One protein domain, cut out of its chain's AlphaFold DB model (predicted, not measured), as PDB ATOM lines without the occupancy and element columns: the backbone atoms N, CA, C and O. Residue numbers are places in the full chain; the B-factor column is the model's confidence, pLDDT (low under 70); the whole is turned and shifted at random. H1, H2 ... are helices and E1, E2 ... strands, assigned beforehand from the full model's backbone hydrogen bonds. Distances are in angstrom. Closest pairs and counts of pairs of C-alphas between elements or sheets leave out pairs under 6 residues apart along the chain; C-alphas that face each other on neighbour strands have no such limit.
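Overview. This is residues 3 to 69 of the 155 residues of an uncharacterized protein of Pseudomonas helleri (UniProt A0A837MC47). Two helices, the long H1 and the shorter H2, follow each other almost end to end as one long, slightly angled rod, and a small hairpin of two strands, E1 and E2, sits at the joint between them, beside the last turns of H1. The far parts of both helices stick out free, residues 3 to 23 of H1 and residues 57 to 69 of H2. The printed part has 67 residues, with two named helices and two named strands in the order H1, E1, E2, H2; the sheet has the order E1 - E2, antiparallel, and the class is mostly helix. The whole is extended, with a radius of gyration of the C-alphas of 20.2 A, and the C-alphas span 74 by 19 by 11 A.

Along the chain. Find C-alpha 3 at (-12.520, 42.499, -8.524); from there H1, residues 3 to 33, runs 44.3 A to C-alpha 33 at (5.434, 15.210, -38.467). Next come two short strands, E1 at residues 39 to 42, 9.2 A long, and E2 at residues 45 to 48, 10.2 A long. H2, residues 50 to 69, then runs 28.6 A and ends at C-alpha 69, at (33.077, 13.322, -59.591).

Arrangement. Look first at the end of H1, where residues 24 to 32 have C-alphas within 10 A of the sheet; the closest C-alphas of H1 and E1 are those of Tyr 31 and Val 40, 6.0 A apart. E1 and E2 form a hairpin of antiparallel neighbours, with 144 degrees between their directions. Across it, N 40 and O 47 are 2.8 A apart and N 47 and O 40 are 2.9 A apart, both within hydrogen-bond range. Past the hairpin, H1 and H2 touch only at their ends, H1 with residues 31 to 33 alone and H2 with residues 50 to 51 alone; the closest C-alphas, those of Ile 32 and Ile 50, are 5.7 A apart. The two helices run the same way at a steep tilt of 36 degrees, only just past shallow. The closest C-alphas of E1 and H2 are those of Asp 39 and Lys 52, 7.8 A apart. In H1 and H2 every O i to N i+4 pair is within hydrogen-bond range.

Size, cuts and confidence. The two C-alphas farthest apart, those of Asp 3 and Ala 69, are 74.4 A from each other, and they are also the first and last printed. The printed part has no cut. The links H1 to E1, E1 to E2 and E2 to H2 are tight. Read the B-factor column for the model's confidence: the mean pLDDT of the printed part is 90.4, and one printed residue, 69, is under 70.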
ATOM      1  N   ASP A   3     -12.929  43.913  -8.482       74.25
ATOM      2  CA  ASP A   3     -12.520  42.499  -8.524       74.25
ATOM      3  C   ASP A   3     -13.113  41.717  -9.705       74.25
ATOM      4  O   ASP A   3     -12.444  40.864 -10.281       74.25
ATOM      5  N   ILE A   4     -14.344  42.038 -10.123       76.00
ATOM      6  CA  ILE A   4     -15.011  41.357 -11.248       76.00
ATOM      7  C   ILE A   4     -14.354  41.737 -12.582       76.00
ATOM      8  O   ILE A   4     -14.018  40.860 -13.368       76.00
ATOM      9  N   SER A   5     -14.071  43.024 -12.805       81.56
ATOM     10  CA  SER A   5     -13.392  43.485 -14.025       81.56
ATOM     11  C   SER A   5     -11.944  42.985 -14.123       81.56
ATOM     12  O   SER A   5     -11.453  42.725 -15.220       81.56
ATOM     13  N   ALA A   6     -11.261  42.799 -12.986       84.44
ATOM     14  CA  ALA A   6      -9.946  42.164 -12.961       84.44
ATOM     15  C   ALA A   6     -10.031  40.680 -13.362       84.44
ATOM     16  O   ALA A   6      -9.239  40.228 -14.186       84.44
ATOM     17  N   LEU A   7     -11.014  39.936 -12.843       83.69
ATOM     18  CA  LEU A   7     -11.267  38.538 -13.219       83.69
ATOM     19  C   LEU A   7     -11.597  38.377 -14.710       83.69
ATOM     20  O   LEU A   7     -11.064  37.475 -15.353       83.69
ATOM     21  N   GLU A   8     -12.420  39.261 -15.275       87.69
ATOM     22  CA  GLU A   8     -12.740  39.269 -16.711       87.69
ATOM     23  C   GLU A   8     -11.496  39.535 -17.572       87.69
ATOM     24  O   GLU A   8     -11.272  38.852 -18.573       87.69
ATOM     25  N   SER A   9     -10.641  40.472 -17.151       89.19
ATOM     26  CA  SER A   9      -9.369  40.753 -17.825       89.19
ATOM     27  C   SER A   9      -8.414  39.555 -17.775       89.19
ATOM     28  O   SER A   9      -7.845  39.187 -18.806       89.19
ATOM     29  N   TYR A  10      -8.288  38.895 -16.619       88.50
ATOM     30  CA  TYR A  10      -7.480  37.680 -16.481       88.50
ATOM     31  C   TYR A  10      -8.016  36.521 -17.327       88.50
ATOM     32  O   TYR A  10      -7.233  35.824 -17.974       88.50
ATOM     33  N   ALA A  11      -9.336  36.330 -17.362       90.88
ATOM     34  CA  ALA A  11      -9.965  35.319 -18.207       90.88
ATOM     35  C   ALA A  11      -9.690  35.578 -19.700       90.88
ATOM     36  O   ALA A  11      -9.389  34.641 -20.442       90.88
ATOM     37  N   GLY A  12      -9.713  36.846 -20.127       93.38
ATOM     38  CA  GLY A  12      -9.336  37.250 -21.483       93.38
ATOM     39  C   GLY A  12      -7.883  36.906 -21.827       93.38
ATOM     40  O   GLY A  12      -7.630  36.272 -22.851       93.38
ATOM     41  N   MET A  13      -6.936  37.241 -20.944       94.62
ATOM     42  CA  MET A  13      -5.511  36.930 -21.141       94.62
ATOM     43  C   MET A  13      -5.241  35.422 -21.201       94.62
ATOM     44  O   MET A  13      -4.452  34.971 -22.030       94.62
ATOM     45  N   LEU A  14      -5.901  34.635 -20.346       94.94
ATOM     46  CA  LEU A  14      -5.788  33.175 -20.361       94.94
ATOM     47  C   LEU A  14      -6.339  32.576 -21.658       94.94
ATOM     48  O   LEU A  14      -5.720  31.672 -22.217       94.94
ATOM     49  N   SER A  15      -7.463  33.096 -22.156       94.75
ATOM     50  CA  SER A  15      -8.046  32.672 -23.434       94.75
ATOM     51  C   SER A  15      -7.104  32.962 -24.608       94.75
ATOM     52  O   SER A  15      -6.835  32.080 -25.424       94.75
ATOM     53  N   GLU A  16      -6.522  34.164 -24.657       94.44
ATOM     54  CA  GLU A  16      -5.565  34.539 -25.702       94.44
ATOM     55  C   GLU A  16      -4.283  33.692 -25.634       94.44
ATOM     56  O   GLU A  16      -3.797  33.198 -26.655       94.44
ATOM     57  N   ALA A  17      -3.751  33.466 -24.429       94.38
ATOM     58  CA  ALA A  17      -2.582  32.617 -24.226       94.38
ATOM     59  C   ALA A  17      -2.848  31.165 -24.660       94.38
ATOM     60  O   ALA A  17      -2.005  30.562 -25.326       94.38
ATOM     61  N   ALA A  18      -4.028  30.621 -24.344       95.44
ATOM     62  CA  ALA A  18      -4.426  29.281 -24.764       95.44
ATOM     63  C   ALA A  18      -4.527  29.168 -26.293       95.44
ATOM     64  O   ALA A  18      -3.998  28.218 -26.870       95.44
ATOM     65  N   GLN A  19      -5.122  30.157 -26.966       95.06
ATOM     66  CA  GLN A  19      -5.195  30.182 -28.432       95.06
ATOM     67  C   GLN A  19      -3.804  30.238 -29.077       95.06
ATOM     68  O   GLN A  19      -3.527  29.492 -30.017       95.06
ATOM     69  N   ARG A  20      -2.897  31.067 -28.542       92.94
ATOM     70  CA  ARG A  20      -1.503  31.145 -29.019       92.94
ATOM     71  C   ARG A  20      -0.744  29.835 -28.801       92.94
ATOM     72  O   ARG A  20       0.039  29.438 -29.664       92.94
ATOM     73  N   ALA A  21      -0.978  29.162 -27.675       94.62
ATOM     74  CA  ALA A  21      -0.366  27.871 -27.375       94.62
ATOM     75  C   ALA A  21      -0.842  26.783 -28.347       94.62
ATOM     76  O   ALA A  21      -0.009  26.069 -28.901       94.62
ATOM     77  N   ILE A  22      -2.149  26.710 -28.620       95.75
ATOM     78  CA  ILE A  22      -2.724  25.763 -29.590       95.75
ATOM     79  C   ILE A  22      -2.153  26.017 -30.990       95.75
ATOM     80  O   ILE A  22      -1.609  25.103 -31.603       95.75
ATOM     81  N   ALA A  23      -2.173  27.268 -31.458       92.00
ATOM     82  CA  ALA A  23      -1.644  27.621 -32.777       92.00
ATOM     83  C   ALA A  23      -0.141  27.303 -32.919       92.00
ATOM     84  O   ALA A  23       0.330  26.941 -33.997       92.00
ATOM     85  N   THR A  24       0.629  27.429 -31.834       93.31
ATOM     86  CA  THR A  24       2.057  27.075 -31.816       93.31
ATOM     87  C   THR A  24       2.260  25.560 -31.835       93.31
ATOM     88  O   THR A  24       3.130  25.079 -32.560       93.31
ATOM     89  N   ALA A  25       1.447  24.811 -31.085       94.44
ATOM     90  CA  ALA A  25       1.491  23.351 -31.062       94.44
ATOM     91  C   ALA A  25       1.187  22.760 -32.445       94.44
ATOM     92  O   ALA A  25       1.935  21.907 -32.912       94.44
ATOM     93  N   GLU A  26       0.184  23.282 -33.154       93.44
ATOM     94  CA  GLU A  26      -0.131  22.861 -34.527       93.44
ATOM     95  C   GLU A  26       1.035  23.116 -35.499       93.44
ATOM     96  O   GLU A  26       1.327  22.293 -36.369       93.44
ATOM     97  N   LYS A  27       1.737  24.251 -35.358       93.81
ATOM     98  CA  LYS A  27       2.933  24.544 -36.167       93.81
ATOM     99  C   LYS A  27       4.081  23.586 -35.840       93.81
ATOM    100  O   LYS A  27       4.765  23.135 -36.756       93.81
ATOM    101  N   GLN A  28       4.292  23.263 -34.564       93.75
ATOM    102  CA  GLN A  28       5.306  22.289 -34.148       93.75
ATOM    103  C   GLN A  28       4.983  20.880 -34.644       93.75
ATOM    104  O   GLN A  28       5.876  20.203 -35.144       93.75
ATOM    105  N   GLU A  29       3.721  20.464 -34.567       95.19
ATOM    106  CA  GLU A  29       3.272  19.174 -35.088       95.19
ATOM    107  C   GLU A  29       3.570  19.064 -36.585       95.19
ATOM    108  O   GLU A  29       4.200  18.100 -37.009       95.19
ATOM    109  N   LYS A  30       3.241  20.096 -37.372       94.69
ATOM    110  CA  LYS A  30       3.586  20.144 -38.804       94.69
ATOM    111  C   LYS A  30       5.093  20.159 -39.055       94.69
ATOM    112  O   LYS A  30       5.560  19.563 -40.018       94.69
ATOM    113  N   TYR A  31       5.879  20.810 -38.202       94.38
ATOM    114  CA  TYR A  31       7.336  20.827 -38.359       94.38
ATOM    115  C   TYR A  31       7.945  19.443 -38.128       94.38
ATOM    116  O   TYR A  31       8.810  19.014 -38.892       94.38
ATOM    117  N   ILE A  32       7.467  18.736 -37.102       95.81
ATOM    118  CA  ILE A  32       8.011  17.445 -36.672       95.81
ATOM    119  C   ILE A  32       7.461  16.288 -37.515       95.81
ATOM    120  O   ILE A  32       8.214  15.385 -37.877       95.81
ATOM    121  N   HIS A  33       6.166  16.311 -37.830       95.62
ATOM    122  CA  HIS A  33       5.434  15.210 -38.467       95.62
ATOM    123  C   HIS A  33       4.960  15.519 -39.892       95.62
ATOM    124  O   HIS A  33       4.296  14.684 -40.505       95.62
ATOM    125  N   GLY A  34       5.292  16.697 -40.423       94.19
ATOM    126  CA  GLY A  34       4.967  17.071 -41.795       94.19
ATOM    127  C   GLY A  34       5.645  16.180 -42.833       94.19
ATOM    128  O   GLY A  34       6.668  15.536 -42.578       94.19
ATOM    129  N   GLY A  35       5.064  16.153 -44.029       94.06
ATOM    130  CA  GLY A  35       5.530  15.312 -45.133       94.06
ATOM    131  C   GLY A  35       6.847  15.786 -45.771       94.06
ATOM    132  O   GLY A  35       7.299  16.906 -45.523       94.06
ATOM    133  N   PRO A  36       7.453  14.975 -46.662       95.06
ATOM    134  CA  PRO A  36       8.746  15.262 -47.302       95.06
ATOM    135  C   PRO A  36       8.735  16.463 -48.262       95.06
ATOM    136  O   PRO A  36       9.784  16.901 -48.718       95.06
ATOM    137  N   THR A  37       7.564  17.009 -48.587       94.88
ATOM    138  CA  THR A  37       7.407  18.175 -49.474       94.88
ATOM    139  C   THR A  37       6.847  19.396 -48.749       94.88
ATOM    140  O   THR A  37       6.637  20.437 -49.371       94.88
ATOM    141  N   GLU A  38       6.585  19.280 -47.449       95.00
ATOM    142  CA  GLU A  38       5.813  20.257 -46.690       95.00
ATOM    143  C   GLU A  38       6.686  21.377 -46.117       95.00
ATOM    144  O   GLU A  38       7.746  21.132 -45.536       95.00
ATOM    145  N   ASP A  39       6.201  22.611 -46.261       95.00
ATOM    146  CA  ASP A  39       6.747  23.785 -45.587       95.00
ATOM    147  C   ASP A  39       5.780  24.259 -44.503       95.00
ATOM    148  O   ASP A  39       4.573  24.396 -44.719       95.00
ATOM    149  N   VAL A  40       6.332  24.566 -43.338       94.25
ATOM    150  CA  VAL A  40       5.613  25.131 -42.205       94.25
ATOM    151  C   VAL A  40       5.724  26.645 -42.251       94.25
ATOM    152  O   VAL A  40       6.816  27.208 -42.193       94.25
ATOM    153  N   ILE A  41       4.582  27.325 -42.326       92.88
ATOM    154  CA  ILE A  41       4.530  28.787 -42.284       92.88
ATOM    155  C   ILE A  41       4.761  29.264 -40.845       92.88
ATOM    156  O   ILE A  41       3.913  29.091 -39.963       92.88
ATOM    157  N   THR A  42       5.914  29.884 -40.610       89.44
ATOM    158  CA  THR A  42       6.263  30.518 -39.333       89.44
ATOM    159  C   THR A  42       6.162  32.036 -39.438       89.44
ATOM    160  O   THR A  42       6.019  32.590 -40.525       89.44
ATOM    161  N   GLU A  43       6.277  32.725 -38.304       86.44
ATOM    162  CA  GLU A  43       6.300  34.195 -38.266       86.44
ATOM    163  C   GLU A  43       7.514  34.797 -39.004       86.44
ATOM    164  O   GLU A  43       7.503  35.973 -39.356       86.44
ATOM    165  N   LEU A  44       8.559  33.998 -39.254       87.81
ATOM    166  CA  LEU A  44       9.762  34.391 -39.999       87.81
ATOM    167  C   LEU A  44       9.731  33.919 -41.462       87.81
ATOM    168  O   LEU A  44      10.708  34.093 -42.188       87.81
ATOM    169  N   GLY A  45       8.612  33.332 -41.895       89.56
ATOM    170  CA  GLY A  45       8.429  32.765 -43.225       89.56
ATOM    171  C   GLY A  45       8.372  31.231 -43.241       89.56
ATOM    172  O   GLY A  45       8.334  30.586 -42.187       89.56
ATOM    173  N   PRO A  46       8.305  30.629 -44.439       94.12
ATOM    174  CA  PRO A  46       8.232  29.182 -44.603       94.12
ATOM    175  C   PRO A  46       9.545  28.506 -44.195       94.12
ATOM    176  O   PRO A  46      10.617  28.905 -44.652       94.12
ATOM    177  N   VAL A  47       9.456  27.462 -43.374       94.44
ATOM    178  CA  VAL A  47      10.582  26.567 -43.062       94.44
ATOM    179  C   VAL A  47      10.222  25.133 -43.455       94.44
ATOM    180  O   VAL A  47       9.077  24.730 -43.250       94.44
ATOM    181  N   PRO A  48      11.155  24.339 -43.997       96.38
ATOM    182  CA  PRO A  48      10.873  22.954 -44.359       96.38
ATOM    183  C   PRO A  48      10.601  22.101 -43.114       96.38
ATOM    184  O   PRO A  48      11.275  22.269 -42.091       96.38
ATOM    185  N   SER A  49       9.656  21.162 -43.217       96.69
ATOM    186  CA  SER A  49       9.470  20.102 -42.214       96.69
ATOM    187  C   SER A  49      10.759  19.289 -42.026       96.69
ATOM    188  O   SER A  49      11.633  19.278 -42.900       96.69
ATOM    189  N   ILE A  50      10.880  18.551 -40.919       95.88
ATOM    190  CA  ILE A  50      12.034  17.663 -40.699       95.88
ATOM    191  C   ILE A  50      12.168  16.646 -41.844       95.88
ATOM    192  O   ILE A  50      13.269  16.431 -42.346       95.88
ATOM    193  N   ALA A  51      11.059  16.068 -42.313       95.25
ATOM    194  CA  ALA A  51      11.083  15.125 -43.430       95.25
ATOM    195  C   ALA A  51      11.605  15.775 -44.722       95.25
ATOM    196  O   ALA A  51      12.424  15.183 -45.425       95.25
ATOM    197  N   LYS A  52      11.185  17.011 -45.015       96.44
ATOM    198  CA  LYS A  52      11.674  17.758 -46.180       96.44
ATOM    199  C   LYS A  52      13.151  18.126 -46.052       96.44
ATOM    200  O   LYS A  52      13.876  18.063 -47.040       96.44
ATOM    201  N   GLN A  53      13.621  18.470 -44.853       95.31
ATOM    202  CA  GLN A  53      15.043  18.737 -44.610       95.31
ATOM    203  C   GLN A  53      15.915  17.521 -44.924       95.31
ATOM    204  O   GLN A  53      16.982  17.690 -45.507       95.31
ATOM    205  N   VAL A  54      15.459  16.312 -44.581       94.94
ATOM    206  CA  VAL A  54      16.178  15.070 -44.906       94.94
ATOM    207  C   VAL A  54      16.273  14.875 -46.418       94.94
ATOM    208  O   VAL A  54      17.373  14.680 -46.924       94.94
ATOM    209  N   VAL A  55      15.159  15.010 -47.145       94.56
ATOM    210  CA  VAL A  55      15.152  14.881 -48.616       94.56
ATOM    211  C   VAL A  55      16.080  15.907 -49.266       94.56
ATOM    212  O   VAL A  55      16.928  15.551 -50.078       94.56
ATOM    213  N   LEU A  56      15.986  17.174 -48.854       94.38
ATOM    214  CA  LEU A  56      16.868  18.225 -49.361       94.38
ATOM    215  C   LEU A  56      18.338  17.938 -49.032       94.38
ATOM    216  O   LEU A  56      19.210  18.208 -49.852       94.38
ATOM    217  N   ALA A  57      18.642  17.397 -47.852       91.62
ATOM    218  CA  ALA A  57      20.008  17.032 -47.496       91.62
ATOM    219  C   ALA A  57      20.546  15.902 -48.390       91.62
ATOM    220  O   ALA A  57      21.682  15.993 -48.851       91.62
ATOM    221  N   GLU A  58      19.742  14.877 -48.675       91.25
ATOM    222  CA  GLU A  58      20.114  13.789 -49.590       91.25
ATOM    223  C   GLU A  58      20.386  14.306 -51.009       91.25
ATOM    224  O   GLU A  58      21.416  13.971 -51.602       91.25
ATOM    225  N   GLU A  59      19.520  15.183 -51.525       90.88
ATOM    226  CA  GLU A  59      19.712  15.838 -52.824       90.88
ATOM    227  C   GLU A  59      21.023  16.633 -52.859       90.88
ATOM    228  O   GLU A  59      21.836  16.450 -53.766       90.88
ATOM    229  N   ARG A  60      21.292  17.448 -51.830       91.31
ATOM    230  CA  ARG A  60      22.532  18.238 -51.722       91.31
ATOM    231  C   ARG A  60      23.784  17.373 -51.652       91.31
ATOM    232  O   ARG A  60      24.804  17.731 -52.238       91.31
ATOM    233  N   VAL A  61      23.723  16.241 -50.952       89.75
ATOM    234  CA  VAL A  61      24.836  15.283 -50.910       89.75
ATOM    235  C   VAL A  61      25.065  14.680 -52.295       89.75
ATOM    236  O   VAL A  61      26.211  14.609 -52.738       89.75
ATOM    237  N   SER A  62      24.006  14.294 -53.008       82.25
ATOM    238  CA  SER A  62      24.127  13.753 -54.366       82.25
ATOM    239  C   SER A  62      24.697  14.777 -55.352       82.25
ATOM    240  O   SER A  62      25.557  14.430 -56.162       82.25
ATOM    241  N   GLU A  63      24.251  16.034 -55.278       82.94
ATOM    242  CA  GLU A  63      24.800  17.143 -56.069       82.94
ATOM    243  C   GLU A  63      26.299  17.323 -55.798       82.94
ATOM    244  O   GLU A  63      27.094  17.348 -56.738       82.94
ATOM    245  N   ALA A  64      26.701  17.361 -54.524       83.94
ATOM    246  CA  ALA A  64      28.100  17.510 -54.136       83.94
ATOM    247  C   ALA A  64      28.969  16.340 -54.625       83.94
ATOM    248  O   ALA A  64      30.079  16.550 -55.111       83.94
ATOM    249  N   VAL A  65      28.474  15.102 -54.542       79.31
ATOM    250  CA  VAL A  65      29.192  13.923 -55.055       79.31
ATOM    251  C   VAL A  65      29.345  13.986 -56.574       79.31
ATOM    252  O   VAL A  65      30.419  13.669 -57.083       79.31
ATOM    253  N   ALA A  66      28.314  14.416 -57.306       70.00
ATOM    254  CA  ALA A  66      28.402  14.596 -58.753       70.00
ATOM    255  C   ALA A  66      29.397  15.708 -59.125       70.00
ATOM    256  O   ALA A  66      30.214  15.521 -60.026       70.00
ATOM    257  N   GLU A  67      29.390  16.829 -58.402       74.62
ATOM    258  CA  GLU A  67      30.349  17.918 -58.599       74.62
ATOM    259  C   GLU A  67      31.787  17.437 -58.355       74.62
ATOM    260  O   GLU A  67      32.648  17.601 -59.223       74.62
ATOM    261  N   ILE A  68      32.033  16.740 -57.242       75.44
ATOM    262  CA  ILE A  68      33.330  16.118 -56.950       75.44
ATOM    263  C   ILE A  68      33.714  15.144 -58.068       75.44
ATOM    264  O   ILE A  68      34.823  15.228 -58.583       75.44
ATOM    265  N   ALA A  69      32.808  14.269 -58.510       64.38
ATOM    266  CA  ALA A  69      33.077  13.322 -59.591       64.38
ATOM    267  C   ALA A  69      33.450  14.022 -60.912       64.38
ATOM    268  O   ALA A  69      34.325  13.544 -61.631       64.38
TER     269      ALA A  69